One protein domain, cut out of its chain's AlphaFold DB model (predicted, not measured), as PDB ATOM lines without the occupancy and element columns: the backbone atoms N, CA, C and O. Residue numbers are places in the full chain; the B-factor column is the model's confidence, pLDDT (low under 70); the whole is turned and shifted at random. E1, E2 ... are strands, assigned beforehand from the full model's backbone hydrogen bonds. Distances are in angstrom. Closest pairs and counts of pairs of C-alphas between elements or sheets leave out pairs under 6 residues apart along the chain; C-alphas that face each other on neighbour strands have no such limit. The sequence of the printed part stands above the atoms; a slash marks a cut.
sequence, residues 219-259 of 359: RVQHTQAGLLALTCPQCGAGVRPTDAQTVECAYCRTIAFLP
ATOM      1  N   ARG A 219      -9.305  27.546  -9.987       92.94
ATOM      2  CA  ARG A 219     -10.602  28.046  -9.526       92.94
ATOM      3  C   ARG A 219     -11.688  27.102 -10.022       92.94
ATOM      4  O   ARG A 219     -11.823  26.903 -11.231       92.94
ATOM      5  N   VAL A 220     -12.444  26.543  -9.088       90.44
ATOM      6  CA  VAL A 220     -13.582  25.661  -9.357       90.44
ATOM      7  C   VAL A 220     -14.856  26.486  -9.229       90.44
ATOM      8  O   VAL A 220     -15.097  27.095  -8.191       90.44
ATOM      9  N   GLN A 221     -15.654  26.541 -10.291       88.94
ATOM     10  CA  GLN A 221     -16.934  27.242 -10.304       88.94
ATOM     11  C   GLN A 221     -18.041  26.278 -10.718       88.94
ATOM     12  O   GLN A 221     -17.944  25.616 -11.751       88.94
ATOM     13  N   HIS A 222     -19.115  26.227  -9.936       82.94
ATOM     14  CA  HIS A 222     -20.324  25.520 -10.337       82.94
ATOM     15  C   HIS A 222     -21.105  26.397 -11.312       82.94
ATOM     16  O   HIS A 222     -21.488  27.523 -10.993       82.94
ATOM     17  N   THR A 223     -21.334  25.887 -12.516       82.81
ATOM     18  CA  THR A 223     -22.233  26.533 -13.477       82.81
ATOM     19  C   THR A 223     -23.691  26.249 -13.109       82.81
ATOM     20  O   THR A 223     -23.992  25.271 -12.426       82.81
ATOM     21  N   GLN A 224     -24.623  27.069 -13.607       78.94
ATOM     22  CA  GLN A 224     -26.067  26.849 -13.411       78.94
ATOM     23  C   GLN A 224     -26.547  25.489 -13.952       78.94
ATOM     24  O   GLN A 224     -27.542  24.956 -13.475       78.94
ATOM     25  N   ALA A 225     -25.819  24.908 -14.911       73.56
ATOM     26  CA  ALA A 225     -26.087  23.587 -15.472       73.56
ATOM     27  C   ALA A 225     -25.547  22.425 -14.610       73.56
ATOM     28  O   ALA A 225     -25.596  21.276 -15.039       73.56
ATOM     29  N   GLY A 226     -24.972  22.700 -13.433       71.75
ATOM     30  CA  GLY A 226     -24.358  21.679 -12.577       71.75
ATOM     31  C   GLY A 226     -23.010  21.154 -13.092       71.75
ATOM     32  O   GLY A 226     -22.452  20.230 -12.508       71.75
ATOM     33  N   LEU A 227     -22.464  21.742 -14.164       77.88
ATOM     34  CA  LEU A 227     -21.125  21.427 -14.665       77.88
ATOM     35  C   LEU A 227     -20.068  22.210 -13.880       77.88
ATOM     36  O   LEU A 227     -20.273  23.386 -13.562       77.88
ATOM     37  N   LEU A 228     -18.926  21.574 -13.621       84.69
ATOM     38  CA  LEU A 228     -17.759  22.216 -13.020       84.69
ATOM     39  C   LEU A 228     -16.966  22.950 -14.105       84.69
ATOM     40  O   LEU A 228     -16.433  22.332 -15.027       84.69
ATOM     41  N   ALA A 229     -16.870  24.271 -13.985       90.56
ATOM     42  CA  ALA A 229     -15.957  25.083 -14.770       90.56
ATOM     43  C   ALA A 229     -14.643  25.251 -13.998       90.56
ATOM     44  O   ALA A 229     -14.623  25.729 -12.864       90.56
ATOM     45  N   LEU A 230     -13.539  24.855 -14.629       94.75
ATOM     46  CA  LEU A 230     -12.194  24.977 -14.079       94.75
ATOM     47  C   LEU A 230     -11.464  26.107 -14.795       94.75
ATOM     48  O   LEU A 230     -11.332  26.079 -16.020       94.75
ATOM     49  N   THR A 231     -10.975  27.096 -14.048       96.94
ATOM     50  CA  THR A 231     -10.254  28.242 -14.624       96.94
ATOM     51  C   THR A 231      -8.884  28.441 -13.988       96.94
ATOM     52  O   THR A 231      -8.656  28.182 -12.803       96.94
ATOM     53  N   CYS A 232      -7.935  28.889 -14.807       96.38
ATOM     54  CA  CYS A 232      -6.582  29.191 -14.380       96.38
ATOM     55  C   CYS A 232      -6.605  30.364 -13.387       96.38
ATOM     56  O   CYS A 232      -7.165  31.414 -13.715       96.38
ATOM     57  N   PRO A 233      -5.954  30.250 -12.217       96.12
ATOM     58  CA  PRO A 233      -5.972  31.312 -11.214       96.12
ATOM     59  C   PRO A 233      -5.293  32.606 -11.673       96.12
ATOM     60  O   PRO A 233      -5.619  33.662 -11.131       96.12
ATOM     61  N   GLN A 234      -4.385  32.517 -12.652       96.06
ATOM     62  CA  GLN A 234      -3.570  33.632 -13.133       96.06
ATOM     63  C   GLN A 234      -4.219  34.403 -14.289       96.06
ATOM     64  O   GLN A 234      -4.236  35.627 -14.273       96.06
ATOM     65  N   CYS A 235      -4.747  33.707 -15.302       96.56
ATOM     66  CA  CYS A 235      -5.269  34.341 -16.523       96.56
ATOM     67  C   CYS A 235      -6.767  34.106 -16.772       96.56
ATOM     68  O   CYS A 235      -7.306  34.622 -17.745       96.56
ATOM     69  N   GLY A 236      -7.441  33.294 -15.950       96.44
ATOM     70  CA  GLY A 236      -8.859  32.962 -16.122       96.44
ATOM     71  C   GLY A 236      -9.173  31.979 -17.258       96.44
ATOM     72  O   GLY A 236     -10.323  31.569 -17.388       96.44
ATOM     73  N   ALA A 237      -8.186  31.555 -18.056       96.81
ATOM     74  CA  ALA A 237      -8.403  30.594 -19.138       96.81
ATOM     75  C   ALA A 237      -8.938  29.252 -18.616       96.81
ATOM     76  O   ALA A 237      -8.532  28.788 -17.547       96.81
ATOM     77  N   GLY A 238      -9.812  28.612 -19.397       95.62
ATOM     78  CA  GLY A 238     -10.343  27.288 -19.085       95.62
ATOM     79  C   GLY A 238      -9.236  26.241 -18.964       95.62
ATOM     80  O   GLY A 238      -8.296  26.206 -19.761       95.62
ATOM     81  N   VAL A 239      -9.350  25.382 -17.958       95.44
ATOM     82  CA  VAL A 239      -8.399  24.310 -17.667       95.44
ATOM     83  C   VAL A 239      -9.092  22.971 -17.883       95.44
ATOM     84  O   VAL A 239     -10.214  22.765 -17.425       95.44
ATOM     85  N   ARG A 240      -8.440  22.051 -18.600       91.06
ATOM     86  CA  ARG A 240      -8.979  20.698 -18.781       91.06
ATOM     87  C   ARG A 240      -8.722  19.877 -17.515       91.06
ATOM     88  O   ARG A 240      -7.590  19.897 -17.033       91.06
ATOM     89  N   PRO A 241      -9.729  19.168 -16.986       87.38
ATOM     90  CA  PRO A 241      -9.524  18.285 -15.849       87.38
ATOM     91  C   PRO A 241      -8.574  17.147 -16.247       87.38
ATOM     92  O   PRO A 241      -8.631  16.638 -17.368       87.38
ATOM     93  N   THR A 242      -7.688  16.772 -15.331       89.69
ATOM     94  CA  THR A 242      -6.748  15.658 -15.485       89.69
ATOM     95  C   THR A 242      -6.740  14.838 -14.198       89.69
ATOM     96  O   THR A 242      -7.124  15.333 -13.140       89.69
ATOM     97  N   ASP A 243      -6.273  13.593 -14.263       86.12
ATOM     98  CA  ASP A 243      -6.117  12.761 -13.059       86.12
ATOM     99  C   ASP A 243      -4.915  13.202 -12.197       86.12
ATOM    100  O   ASP A 243      -4.735  12.755 -11.061       86.12
ATOM    101  N   ALA A 244      -4.073  14.095 -12.728       88.38
ATOM    102  CA  ALA A 244      -2.910  14.621 -12.035       88.38
ATOM    103  C   ALA A 244      -3.304  15.665 -10.976       88.38
ATOM    104  O   ALA A 244      -4.249  16.430 -11.132       88.38
ATOM    105  N   GLN A 245      -2.511  15.750  -9.905       88.38
ATOM    106  CA  GLN A 245      -2.676  16.771  -8.858       88.38
ATOM    107  C   GLN A 245      -2.334  18.190  -9.331       88.38
ATOM    108  O   GLN A 245      -2.663  19.172  -8.672       88.38
ATOM    109  N   THR A 246      -1.626  18.313 -10.449       91.88
ATOM    110  CA  THR A 246      -1.219  19.595 -11.015       91.88
ATOM    111  C   THR A 246      -1.560  19.636 -12.487       91.88
ATOM    112  O   THR A 246      -1.397  18.644 -13.198       91.88
ATOM    113  N   VAL A 247      -1.963  20.810 -12.948       94.69
ATOM    114  CA  VAL A 247      -2.297  21.069 -14.340       94.69
ATOM    115  C   VAL A 247      -1.589  22.332 -14.806       94.69
ATOM    116  O   VAL A 247      -1.552  23.348 -14.109       94.69
ATOM    117  N   GLU A 248      -0.988  22.253 -15.987       96.00
ATOM    118  CA  GLU A 248      -0.358  23.390 -16.643       96.00
ATOM    119  C   GLU A 248      -1.399  24.113 -17.501       96.00
ATOM    120  O   GLU A 248      -2.074  23.512 -18.341       96.00
ATOM    121  N   CYS A 249      -1.553  25.420 -17.294       96.12
ATOM    122  CA  CYS A 249      -2.432  26.228 -18.125       96.12
ATOM    123  C   CYS A 249      -1.892  26.296 -19.561       96.12
ATOM    124  O   CYS A 249      -0.816  26.841 -19.794       96.12
ATOM    125  N   ALA A 250      -2.682  25.840 -20.536       97.00
ATOM    126  CA  ALA A 250      -2.302  25.869 -21.951       97.00
ATOM    127  C   ALA A 250      -2.036  27.287 -22.498       97.00
ATOM    128  O   ALA A 250      -1.344  27.431 -23.502       97.00
ATOM    129  N   TYR A 251      -2.578  28.323 -21.845       96.94
ATOM    130  CA  TYR A 251      -2.435  29.717 -22.262       96.94
ATOM    131  C   TYR A 251      -1.217  30.399 -21.623       96.94
ATOM    132  O   TYR A 251      -0.275  30.765 -22.315       96.94
ATOM    133  N   CYS A 252      -1.205  30.541 -20.293       96.62
ATOM    134  CA  CYS A 252      -0.163  31.288 -19.574       96.62
ATOM    135  C   CYS A 252       0.939  30.415 -18.952       96.62
ATOM    136  O   CYS A 252       1.785  30.940 -18.233       96.62
ATOM    137  N   ARG A 253       0.905  29.089 -19.158       96.56
ATOM    138  CA  ARG A 253       1.892  28.119 -18.639       96.56
ATOM    139  C   ARG A 253       2.014  28.053 -17.113       96.56
ATOM    140  O   ARG A 253       2.901  27.390 -16.586       96.56
ATOM    141  N   THR A 254       1.100  28.689 -16.380       95.50
ATOM    142  CA  THR A 254       1.036  28.573 -14.917       95.50
ATOM    143  C   THR A 254       0.707  27.135 -14.532       95.50
ATOM    144  O   THR A 254      -0.314  26.599 -14.970       95.50
ATOM    145  N   ILE A 255       1.543  26.533 -13.687       94.12
ATOM    146  CA  ILE A 255       1.262  25.250 -13.042       94.12
ATOM    147  C   ILE A 255       0.382  25.535 -11.827       94.12
ATOM    148  O   ILE A 255       0.801  26.222 -10.895       94.12
ATOM    149  N   ALA A 256      -0.842  25.021 -11.850       94.50
ATOM    150  CA  ALA A 256      -1.796  25.161 -10.763       94.50
ATOM    151  C   ALA A 256      -2.140  23.792 -10.172       94.50
ATOM    152  O   ALA A 256      -2.135  22.773 -10.863       94.50
ATOM    153  N   PHE A 257      -2.445  23.767  -8.880       92.75
ATOM    154  CA  PHE A 257      -2.951  22.586  -8.200       92.75
ATOM    155  C   PHE A 257      -4.420  22.365  -8.556       92.75
ATOM    156  O   PHE A 257      -5.225  23.296  -8.483       92.75
ATOM    157  N   LEU A 258      -4.753  21.137  -8.938       91.56
ATOM    158  CA  LEU A 258      -6.117  20.704  -9.193       91.56
ATOM    159  C   LEU A 258      -6.647  20.056  -7.904       91.56
ATOM    160  O   LEU A 258      -6.135  18.999  -7.529       91.56
ATOM    161  N   PRO A 259      -7.614  20.681  -7.202       87.62
ATOM    162  CA  PRO A 259      -8.133  20.133  -5.954       87.62
ATOM    163  C   PRO A 259      -8.831  18.801  -6.196       87.62
ATOM    164  O   PRO A 259      -9.318  18.524  -7.295       87.62
TER     165      PRO A 259
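What this domain is: This is residues 219 to 259 of the 359 residues of an uncharacterized protein of Sorangium cellulosum (UniProt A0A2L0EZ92). Little regular structure: two small two-strand hairpins, E1 with E2 and E3 with E4, lie at opposite ends of the longest axis, with the long loop of residues 232 to 245 between them. The printed part has 41 residues, with no named helix and four strands in the order E1, E2, E3, E4, 14 residues in all; the class is all strand, and both sheets are antiparallel. The whole is compact, with a radius of gyration of the C-alphas of 10.0 A and spans of 28 by 21 by 12 A.

How they stand to each other: Look first at E1, residues 219 to 222, and E2, residues 228 to 231, a hairpin at 153 degrees; N 221 and O 229 are within hydrogen-bond range at 2.9 A. E3, residues 246 to 248, and E4, residues 255 to 257, form the other hairpin, at 150 degrees, with N 247 and O 256 at 2.9 A. E2 and E3 are apart.

Where its parts are: Find C-alpha 219 at (-10.602, 28.046, -9.526), where E1 begins its 10.1 A; E2 measures 9.8 A, E3 6.8 A. E4, 6.9 A, ends at C-alpha 257, (-2.951, 22.586, -8.200).

The domain as a whole: The C-alphas farthest apart, of Ala 225 and Arg 253, are 28.5 A apart. E2 to E3 is a long link. The printed part has no cut, and no printed residue is under 70 in pLDDT.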